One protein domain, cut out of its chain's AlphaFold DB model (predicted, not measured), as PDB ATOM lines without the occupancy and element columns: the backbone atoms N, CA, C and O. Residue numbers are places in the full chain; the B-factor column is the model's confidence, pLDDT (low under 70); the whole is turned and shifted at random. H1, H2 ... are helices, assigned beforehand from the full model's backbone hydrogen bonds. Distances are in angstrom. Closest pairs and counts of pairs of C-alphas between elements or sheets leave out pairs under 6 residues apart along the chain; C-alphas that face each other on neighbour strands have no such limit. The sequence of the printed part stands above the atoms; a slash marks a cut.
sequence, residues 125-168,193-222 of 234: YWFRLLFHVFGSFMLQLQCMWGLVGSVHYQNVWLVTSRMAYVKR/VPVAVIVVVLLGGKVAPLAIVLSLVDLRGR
ATOM      1  N   TYR A 125      58.150 -48.874 -50.773       85.38
ATOM      2  CA  TYR A 125      57.049 -49.835 -50.834       85.38
ATOM      3  C   TYR A 125      55.901 -49.466 -49.882       85.38
ATOM      4  O   TYR A 125      54.744 -49.426 -50.303       85.38
ATOM      5  N   TRP A 126      56.220 -49.106 -48.633       87.12
ATOM      6  CA  TRP A 126      55.221 -48.658 -47.657       87.12
ATOM      7  C   TRP A 126      54.492 -47.394 -48.108       87.12
ATOM      8  O   TRP A 126      53.268 -47.336 -48.010       87.12
ATOM      9  N   PHE A 127      55.206 -46.413 -48.667       79.81
ATOM     10  CA  PHE A 127      54.574 -45.208 -49.206       79.81
ATOM     11  C   PHE A 127      53.638 -45.521 -50.373       79.81
ATOM     12  O   PHE A 127      52.524 -45.000 -50.408       79.81
ATOM     13  N   ARG A 128      54.035 -46.399 -51.301       89.31
ATOM     14  CA  ARG A 128      53.156 -46.829 -52.399       89.31
ATOM     15  C   ARG A 128      51.886 -47.510 -51.895       89.31
ATOM     16  O   ARG A 128      50.806 -47.200 -52.393       89.31
ATOM     17  N   LEU A 129      52.011 -48.399 -50.911       87.19
ATOM     18  CA  LEU A 129      50.866 -49.084 -50.313       87.19
ATOM     19  C   LEU A 129      49.937 -48.084 -49.609       87.19
ATOM     20  O   LEU A 129      48.727 -48.097 -49.840       87.19
ATOM     21  N   LEU A 130      50.513 -47.170 -48.822       88.50
ATOM     22  CA  LEU A 130      49.777 -46.127 -48.116       88.50
ATOM     23  C   LEU A 130      48.996 -45.248 -49.096       88.50
ATOM     24  O   LEU A 130      47.806 -45.036 -48.894       88.50
ATOM     25  N   PHE A 131      49.629 -44.802 -50.184       86.12
ATOM     26  CA  PHE A 131      48.974 -43.995 -51.215       86.12
ATOM     27  C   PHE A 131      47.812 -44.723 -51.892       86.12
ATOM     28  O   PHE A 131      46.815 -44.088 -52.226       86.12
ATOM     29  N   HIS A 132      47.905 -46.038 -52.084       88.44
ATOM     30  CA  HIS A 132      46.834 -46.807 -52.717       88.44
ATOM     31  C   HIS A 132      45.619 -46.971 -51.791       88.44
ATOM     32  O   HIS A 132      44.472 -46.760 -52.201       88.44
ATOM     33  N   VAL A 133      45.868 -47.270 -50.513       86.06
ATOM     34  CA  VAL A 133      44.815 -47.388 -49.492       86.06
ATOM     35  C   VAL A 133      44.169 -46.027 -49.220       86.06
ATOM     36  O   VAL A 133      42.948 -45.908 -49.203       86.06
ATOM     37  N   PHE A 134      44.967 -44.967 -49.099       88.62
ATOM     38  CA  PHE A 134      44.434 -43.621 -48.905       88.62
ATOM     39  C   PHE A 134      43.720 -43.076 -50.135       88.62
ATOM     40  O   PHE A 134      42.676 -42.448 -49.999       88.62
ATOM     41  N   GLY A 135      44.263 -43.302 -51.329       91.69
ATOM     42  CA  GLY A 135      43.653 -42.831 -52.569       91.69
ATOM     43  C   GLY A 135      42.261 -43.425 -52.769       91.69
ATOM     44  O   GLY A 135      41.318 -42.696 -53.068       91.69
ATOM     45  N   SER A 136      42.111 -44.729 -52.522       90.69
ATOM     46  CA  SER A 136      40.806 -45.398 -52.592       90.69
ATOM     47  C   SER A 136      39.836 -44.911 -51.511       90.69
ATOM     48  O   SER A 136      38.674 -44.641 -51.819       90.69
ATOM     49  N   PHE A 137      40.312 -44.706 -50.281       89.19
ATOM     50  CA  PHE A 137      39.497 -44.156 -49.198       89.19
ATOM     51  C   PHE A 137      39.007 -42.730 -49.495       89.19
ATOM     52  O   PHE A 137      37.821 -42.438 -49.355       89.19
ATOM     53  N   MET A 138      39.893 -41.845 -49.961       89.69
ATOM     54  CA  MET A 138      39.536 -40.460 -50.295       89.69
ATOM     55  C   MET A 138      38.544 -40.401 -51.459       89.69
ATOM     56  O   MET A 138      37.611 -39.598 -51.422       89.69
ATOM     57  N   LEU A 139      38.689 -41.284 -52.452       90.25
ATOM     58  CA  LEU A 139      37.735 -41.401 -53.553       90.25
ATOM     59  C   LEU A 139      36.354 -41.854 -53.055       90.25
ATOM     60  O   LEU A 139      35.343 -41.264 -53.431       90.25
ATOM     61  N   GLN A 140      36.294 -42.853 -52.170       90.25
ATOM     62  CA  GLN A 140      35.033 -43.283 -51.555       90.25
ATOM     63  C   GLN A 140      34.381 -42.165 -50.738       90.25
ATOM     64  O   GLN A 140      33.172 -41.952 -50.852       90.25
ATOM     65  N   LEU A 141      35.174 -41.417 -49.965       86.00
ATOM     66  CA  LEU A 141      34.684 -40.281 -49.189       86.00
ATOM     67  C   LEU A 141      34.101 -39.201 -50.110       86.00
ATOM     68  O   LEU A 141      33.018 -38.684 -49.847       86.00
ATOM     69  N   GLN A 142      34.777 -38.906 -51.222       90.69
ATOM     70  CA  GLN A 142      34.315 -37.942 -52.217       90.69
ATOM     71  C   GLN A 142      33.014 -38.395 -52.894       90.69
ATOM     72  O   GLN A 142      32.093 -37.590 -53.045       90.69
ATOM     73  N   CYS A 143      32.893 -39.682 -53.238       88.56
ATOM     74  CA  CYS A 143      31.661 -40.256 -53.782       88.56
ATOM     75  C   CYS A 143      30.499 -40.158 -52.786       88.56
ATOM     76  O   CYS A 143      29.404 -39.724 -53.148       88.56
ATOM     77  N   MET A 144      30.737 -40.504 -51.519       88.56
ATOM     78  CA  MET A 144      29.734 -40.345 -50.467       88.56
ATOM     79  C   MET A 144      29.329 -38.884 -50.285       88.56
ATOM     80  O   MET A 144      28.144 -38.594 -50.126       88.56
ATOM     81  N   TRP A 145      30.281 -37.956 -50.359       84.50
ATOM     82  CA  TRP A 145      29.984 -36.534 -50.223       84.50
ATOM     83  C   TRP A 145      29.153 -36.004 -51.391       84.50
ATOM     84  O   TRP A 145      28.217 -35.238 -51.171       84.50
ATOM     85  N   GLY A 146      29.433 -36.465 -52.612       89.44
ATOM     86  CA  GLY A 146      28.623 -36.169 -53.794       89.44
ATOM     87  C   GLY A 146      27.188 -36.684 -53.662       89.44
ATOM     88  O   GLY A 146      26.246 -35.967 -53.995       89.44
ATOM     89  N   LEU A 147      27.000 -37.885 -53.106       85.44
ATOM     90  CA  LEU A 147      25.670 -38.455 -52.866       85.44
ATOM     91  C   LEU A 147      24.905 -37.697 -51.778       85.44
ATOM     92  O   LEU A 147      23.757 -37.314 -51.997       85.44
ATOM     93  N   VAL A 148      25.536 -37.424 -50.633       85.31
ATOM     94  CA  VAL A 148      24.908 -36.661 -49.542       85.31
ATOM     95  C   VAL A 148      24.579 -35.239 -49.998       85.31
ATOM     96  O   VAL A 148      23.472 -34.759 -49.752       85.31
ATOM     97  N   GLY A 149      25.494 -34.587 -50.719       84.94
ATOM     98  CA  GLY A 149      25.274 -33.264 -51.299       84.94
ATOM     99  C   GLY A 149      24.126 -33.255 -52.309       84.94
ATOM    100  O   GLY A 149      23.284 -32.362 -52.263       84.94
ATOM    101  N   SER A 150      24.035 -34.278 -53.162       85.19
ATOM    102  CA  SER A 150      22.951 -34.427 -54.141       85.19
ATOM    103  C   SER A 150      21.586 -34.614 -53.471       85.19
ATOM    104  O   SER A 150      20.629 -33.925 -53.822       85.19
ATOM    105  N   VAL A 151      21.495 -35.465 -52.442       83.12
ATOM    106  CA  VAL A 151      20.251 -35.663 -51.676       83.12
ATOM    107  C   VAL A 151      19.833 -34.373 -50.967       83.12
ATOM    108  O   VAL A 151      18.651 -34.023 -50.954       83.12
ATOM    109  N   HIS A 152      20.788 -33.631 -50.404       80.06
ATOM    110  CA  HIS A 152      20.489 -32.352 -49.766       80.06
ATOM    111  C   HIS A 152      20.010 -31.311 -50.785       80.06
ATOM    112  O   HIS A 152      19.013 -30.632 -50.546       80.06
ATOM    113  N   TYR A 153      20.654 -31.248 -51.951       80.12
ATOM    114  CA  TYR A 153      20.265 -30.347 -53.032       80.12
ATOM    115  C   TYR A 153      18.863 -30.659 -53.567       80.12
ATOM    116  O   TYR A 153      18.049 -29.750 -53.730       80.12
ATOM    117  N   GLN A 154      18.536 -31.939 -53.769       80.25
ATOM    118  CA  GLN A 154      17.203 -32.364 -54.203       80.25
ATOM    119  C   GLN A 154      16.123 -32.021 -53.172       80.25
ATOM    120  O   GLN A 154      15.059 -31.530 -53.549       80.25
ATOM    121  N   ASN A 155      16.397 -32.212 -51.879       80.31
ATOM    122  CA  ASN A 155      15.451 -31.867 -50.818       80.31
ATOM    123  C   ASN A 155      15.225 -30.353 -50.709       80.31
ATOM    124  O   ASN A 155      14.078 -29.916 -50.616       80.31
ATOM    125  N   VAL A 156      16.287 -29.544 -50.774       84.00
ATOM    126  CA  VAL A 156      16.167 -28.077 -50.754       84.00
ATOM    127  C   VAL A 156      15.407 -27.580 -51.981       84.00
ATOM    128  O   VAL A 156      14.492 -26.763 -51.847       84.00
ATOM    129  N   TRP A 157      15.724 -28.103 -53.168       86.62
ATOM    130  CA  TRP A 157      15.018 -27.756 -54.398       86.62
ATOM    131  C   TRP A 157      13.525 -28.094 -54.297       86.62
ATOM    132  O   TRP A 157      12.685 -27.225 -54.525       86.62
ATOM    133  N   LEU A 158      13.179 -29.301 -53.839       84.50
ATOM    134  CA  LEU A 158      11.790 -29.749 -53.717       84.50
ATOM    135  C   LEU A 158      10.980 -28.920 -52.703       84.50
ATOM    136  O   LEU A 158       9.829 -28.570 -52.978       84.50
ATOM    137  N   VAL A 159      11.571 -28.563 -51.557       82.25
ATOM    138  CA  VAL A 159      10.923 -27.700 -50.550       82.25
ATOM    139  C   VAL A 159      10.703 -26.286 -51.098       82.25
ATOM    140  O   VAL A 159       9.603 -25.739 -50.972       82.25
ATOM    141  N   THR A 160      11.704 -25.720 -51.773       77.44
ATOM    142  CA  THR A 160      11.625 -24.360 -52.333       77.44
ATOM    143  C   THR A 160      10.599 -24.286 -53.466       77.44
ATOM    144  O   THR A 160       9.776 -23.367 -53.505       77.44
ATOM    145  N   SER A 161      10.568 -25.287 -54.351       78.31
ATOM    146  CA  SER A 161       9.581 -25.372 -55.433       78.31
ATOM    147  C   SER A 161       8.149 -25.521 -54.913       78.31
ATOM    148  O   SER A 161       7.237 -24.908 -55.470       78.31
ATOM    149  N   ARG A 162       7.931 -26.271 -53.822       73.38
ATOM    150  CA  ARG A 162       6.602 -26.369 -53.189       73.38
ATOM    151  C   ARG A 162       6.142 -25.038 -52.597       73.38
ATOM    152  O   ARG A 162       4.988 -24.667 -52.799       73.38
ATOM    153  N   MET A 163       7.023 -24.290 -51.931       71.81
ATOM    154  CA  MET A 163       6.665 -22.966 -51.401       71.81
ATOM    155  C   MET A 163       6.351 -21.948 -52.505       71.81
ATOM    156  O   MET A 163       5.407 -21.170 -52.364       71.81
ATOM    157  N   ALA A 164       7.082 -21.982 -53.623       70.50
ATOM    158  CA  ALA A 164       6.811 -21.112 -54.768       70.50
ATOM    159  C   ALA A 164       5.435 -21.383 -55.407       70.50
ATOM    160  O   ALA A 164       4.798 -20.460 -55.914       70.50
ATOM    161  N   TYR A 165       4.956 -22.630 -55.358       63.62
ATOM    162  CA  TYR A 165       3.651 -23.002 -55.910       63.62
ATOM    163  C   TYR A 165       2.481 -22.596 -55.004       63.62
ATOM    164  O   TYR A 165       1.459 -22.126 -55.501       63.62
ATOM    165  N   VAL A 166       2.639 -22.707 -53.680       66.69
ATOM    166  CA  VAL A 166       1.593 -22.324 -52.711       66.69
ATOM    167  C   VAL A 166       1.341 -20.812 -52.719       66.69
ATOM    168  O   VAL A 166       0.205 -20.377 -52.558       66.69
ATOM    169  N   LYS A 167       2.360 -19.993 -53.000       55.50
ATOM    170  CA  LYS A 167       2.223 -18.527 -53.019       55.50
ATOM    171  C   LYS A 167       1.548 -17.964 -54.281       55.50
ATOM    172  O   LYS A 167       1.370 -16.756 -54.376       55.50
ATOM    173  N   ARG A 168       1.186 -18.810 -55.254       53.75
ATOM    174  CA  ARG A 168       0.565 -18.382 -56.521       53.75
ATOM    175  C   ARG A 168      -0.966 -18.409 -56.504       53.75
ATOM    176  O   ARG A 168      -1.571 -17.951 -57.466       53.75
ATOM    177  N   VAL A 193      34.473 -37.287 -35.574       70.38
ATOM    178  CA  VAL A 193      34.898 -38.452 -34.784       70.38
ATOM    179  C   VAL A 193      35.555 -39.543 -35.649       70.38
ATOM    180  O   VAL A 193      36.662 -39.954 -35.304       70.38
ATOM    181  N   PRO A 194      34.989 -39.982 -36.794       74.50
ATOM    182  CA  PRO A 194      35.632 -40.985 -37.646       74.50
ATOM    183  C   PRO A 194      36.985 -40.529 -38.199       74.50
ATOM    184  O   PRO A 194      37.939 -41.302 -38.208       74.50
ATOM    185  N   VAL A 195      37.096 -39.261 -38.613       74.19
ATOM    186  CA  VAL A 195      38.351 -38.703 -39.142       74.19
ATOM    187  C   VAL A 195      39.416 -38.646 -38.049       74.19
ATOM    188  O   VAL A 195      40.555 -39.046 -38.286       74.19
ATOM    189  N   ALA A 196      39.049 -38.230 -36.835       69.81
ATOM    190  CA  ALA A 196      39.956 -38.233 -35.694       69.81
ATOM    191  C   ALA A 196      40.438 -39.655 -35.354       69.81
ATOM    192  O   ALA A 196      41.636 -39.873 -35.200       69.81
ATOM    193  N   VAL A 197      39.538 -40.642 -35.313       74.38
ATOM    194  CA  VAL A 197      39.893 -42.043 -35.023       74.38
ATOM    195  C   VAL A 197      40.847 -42.612 -36.077       74.38
ATOM    196  O   VAL A 197      41.852 -43.224 -35.717       74.38
ATOM    197  N   ILE A 198      40.602 -42.354 -37.364       77.06
ATOM    198  CA  ILE A 198      41.490 -42.791 -38.453       77.06
ATOM    199  C   ILE A 198      42.880 -42.161 -38.308       77.06
ATOM    200  O   ILE A 198      43.889 -42.853 -38.439       77.06
ATOM    201  N   VAL A 199      42.950 -40.871 -37.965       75.88
ATOM    202  CA  VAL A 199      44.219 -40.171 -37.723       75.88
ATOM    203  C   VAL A 199      44.964 -40.768 -36.520       75.88
ATOM    204  O   VAL A 199      46.160 -41.022 -36.632       75.88
ATOM    205  N   VAL A 200      44.287 -41.081 -35.407       74.69
ATOM    206  CA  VAL A 200      44.917 -41.743 -34.241       74.69
ATOM    207  C   VAL A 200      45.473 -43.121 -34.601       74.69
ATOM    208  O   VAL A 200      46.609 -43.436 -34.238       74.69
ATOM    209  N   VAL A 201      44.696 -43.936 -35.319       73.25
ATOM    210  CA  VAL A 201      45.095 -45.298 -35.707       73.25
ATOM    211  C   VAL A 201      46.307 -45.261 -36.639       73.25
ATOM    212  O   VAL A 201      47.272 -45.994 -36.430       73.25
ATOM    213  N   LEU A 202      46.316 -44.352 -37.615       74.06
ATOM    214  CA  LEU A 202      47.422 -44.213 -38.566       74.06
ATOM    215  C   LEU A 202      48.703 -43.653 -37.948       74.06
ATOM    216  O   LEU A 202      49.796 -43.924 -38.442       74.06
ATOM    217  N   LEU A 203      48.587 -42.893 -36.862       78.81
ATOM    218  CA  LEU A 203      49.732 -42.356 -36.125       78.81
ATOM    219  C   LEU A 203      50.231 -43.309 -35.031       78.81
ATOM    220  O   LEU A 203      51.047 -42.914 -34.192       78.81
ATOM    221  N   GLY A 204      49.756 -44.559 -35.024       85.25
ATOM    222  CA  GLY A 204      50.167 -45.578 -34.060       85.25
ATOM    223  C   GLY A 204      49.755 -45.232 -32.631       85.25
ATOM    224  O   GLY A 204      50.530 -45.437 -31.701       85.25
ATOM    225  N   GLY A 205      48.580 -44.622 -32.456       76.38
ATOM    226  CA  GLY A 205      48.070 -44.221 -31.143       76.38
ATOM    227  C   GLY A 205      48.737 -42.972 -30.559       76.38
ATOM    228  O   GLY A 205      48.438 -42.589 -29.428       76.38
ATOM    229  N   LYS A 206      49.627 -42.297 -31.300       73.12
ATOM    230  CA  LYS A 206      50.225 -41.043 -30.831       73.12
ATOM    231  C   LYS A 206      49.203 -39.916 -30.937       73.12
ATOM    232  O   LYS A 206      48.810 -39.511 -32.024       73.12
ATOM    233  N   VAL A 207      48.812 -39.385 -29.782       66.44
ATOM    234  CA  VAL A 207      47.777 -38.348 -29.641       66.44
ATOM    235  C   VAL A 207      48.282 -36.953 -30.054       66.44
ATOM    236  O   VAL A 207      47.495 -36.080 -30.404       66.44
ATOM    237  N   ALA A 208      49.602 -36.733 -30.076       67.50
ATOM    238  CA  ALA A 208      50.194 -35.417 -30.344       67.50
ATOM    239  C   ALA A 208      49.818 -34.809 -31.716       67.50
ATOM    240  O   ALA A 208      49.454 -33.634 -31.755       67.50
ATOM    241  N   PRO A 209      49.821 -35.551 -32.841       65.88
ATOM    242  CA  PRO A 209      49.430 -34.976 -34.125       65.88
ATOM    243  C   PRO A 209      47.902 -34.881 -34.284       65.88
ATOM    244  O   PRO A 209      47.427 -34.100 -35.107       65.88
ATOM    245  N   LEU A 210      47.120 -35.589 -33.457       69.06
ATOM    246  CA  LEU A 210      45.663 -35.444 -33.412       69.06
ATOM    247  C   LEU A 210      45.256 -34.049 -32.925       69.06
ATOM    248  O   LEU A 210      44.351 -33.442 -33.492       69.06
ATOM    249  N   ALA A 211      45.953 -33.524 -31.914       66.81
ATOM    250  CA  ALA A 211      45.706 -32.184 -31.392       66.81
ATOM    251  C   ALA A 211      45.892 -31.111 -32.478       66.81
ATOM    252  O   ALA A 211      45.095 -30.186 -32.571       66.81
ATOM    253  N   ILE A 212      46.881 -31.283 -33.361       71.19
ATOM    254  CA  ILE A 212      47.146 -30.362 -34.476       71.19
ATOM    255  C   ILE A 212      46.006 -30.404 -35.503       71.19
ATOM    256  O   ILE A 212      45.534 -29.355 -35.944       71.19
ATOM    257  N   VAL A 213      45.530 -31.602 -35.863       70.81
ATOM    258  CA  VAL A 213      44.416 -31.769 -36.812       70.81
ATOM    259  C   VAL A 213      43.111 -31.213 -36.233       70.81
ATOM    260  O   VAL A 213      42.393 -30.498 -36.930       70.81
ATOM    261  N   LEU A 214      42.824 -31.476 -34.956       75.62
ATOM    262  CA  LEU A 214      41.636 -30.947 -34.283       75.62
ATOM    263  C   LEU A 214      41.695 -29.420 -34.129       75.62
ATOM    264  O   LEU A 214      40.701 -28.756 -34.410       75.62
ATOM    265  N   SER A 215      42.855 -28.844 -33.790       70.69
ATOM    266  CA  SER A 215      43.034 -27.385 -33.756       70.69
ATOM    267  C   SER A 215      42.861 -26.734 -35.130       70.69
ATOM    268  O   SER A 215      42.312 -25.639 -35.208       70.69
ATOM    269  N   LEU A 216      43.274 -27.393 -36.218       69.25
ATOM    270  CA  LEU A 216      43.043 -26.913 -37.589       69.25
ATOM    271  C   LEU A 216      41.556 -26.910 -37.968       69.25
ATOM    272  O   LEU A 216      41.090 -25.978 -38.629       69.25
ATOM    273  N   VAL A 217      40.810 -27.933 -37.548       71.25
ATOM    274  CA  VAL A 217      39.358 -28.012 -37.768       71.25
ATOM    275  C   VAL A 217      38.627 -26.927 -36.966       71.25
ATOM    276  O   VAL A 217      37.754 -26.255 -37.517       71.25
ATOM    277  N   ASP A 218      39.029 -26.695 -35.715       70.12
ATOM    278  CA  ASP A 218      38.444 -25.676 -34.834       70.12
ATOM    279  C   ASP A 218      38.710 -24.239 -35.333       70.12
ATOM    280  O   ASP A 218      37.795 -23.417 -35.437       70.12
ATOM    281  N   LEU A 219      39.941 -23.953 -35.781       66.19
ATOM    282  CA  LEU A 219      40.303 -22.657 -36.380       66.19
ATOM    283  C   LEU A 219      39.474 -22.335 -37.629       66.19
ATOM    284  O   LEU A 219      39.114 -21.176 -37.854       66.19
ATOM    285  N   ARG A 220      39.141 -23.351 -38.433       60.66
ATOM    286  CA  ARG A 220      38.337 -23.170 -39.647       60.66
ATOM    287  C   ARG A 220      36.875 -22.850 -39.332       60.66
ATOM    288  O   ARG A 220      36.293 -22.033 -40.037       60.66
ATOM    289  N   GLY A 221      36.311 -23.439 -38.275       62.62
ATOM    290  CA  GLY A 221      34.956 -23.118 -37.809       62.62
ATOM    291  C   GLY A 221      34.834 -21.679 -37.297       62.62
ATOM    292  O   GLY A 221      33.828 -21.010 -37.542       62.62
ATOM    293  N   ARG A 222      35.892 -21.166 -36.658       59.50
ATOM    294  CA  ARG A 222      35.929 -19.803 -36.110       59.50
ATOM    295  C   ARG A 222      36.109 -18.708 -37.164       59.50
ATOM    296  O   ARG A 222      35.613 -17.602 -36.983       59.50
TER     297      ARG A 222
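AT A GLANCE: This is residues 125 to 168 and 193 to 222 of the 234 residues of the protein "S ribonuclease" of Pyrus ussuriensis x Pyrus communis (UniProt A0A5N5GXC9). One long helix, H1, makes the longest axis of the domain, and a small helical hairpin of two shorter helices, H2 and H3, lies to one side of its first half with a gap between. The two pieces are loosely arranged: the hairpin does not reach H1, and the second half of H1 sticks out well beyond it. The printed part has 74 residues with three named helices, in the order H1, H2, H3, and no named strand; its class is all helix. It is extended, with a radius of gyration of the C-alphas of 19.4 A and spans of 63 by 31 by 15 A.

IN THESE COORDINATES: H1, residues 125 to 166, begins at C-alpha 125 at (57.049, -49.835, -50.834) and measures 61.9 A from first to last C-alpha. H2, residues 193 to 202, begins at C-alpha 193 at (34.898, -38.452, -34.784) and measures 14.3 A. H3, residues 208 to 222, measures 21.9 A and ends at C-alpha 222 at (35.929, -19.803, -36.110).

HOW THE PARTS SIT: H1 touches no helix; it is apart from H2 and from H3. H2 and H3 form a helical hairpin with a tight link of 5 residues. They touch, H3 with residues 210 to 214 alone, and their closest C-alphas, those of Val 200 and Leu 210, are 6.4 A apart. They run opposite ways at a shallow tilt of 29 degrees. Every O i to N i+4 pair is within hydrogen-bond range in H1 and H2; in H3 10 of 11 are.

THE WHOLE: The two C-alphas farthest apart, those of Tyr 125 and Arg 168, are 64.9 A apart. Residues 125 to 168 and 215 to 222 stand free. Residues 169 to 192 are not printed, and C-alphas 168 and 193 are 45.3 A apart across the cut. The mean pLDDT of the printed part is 77.9; it is under 70 at residues 165 to 168, 196, 207 to 211, 216 and 219 to 222.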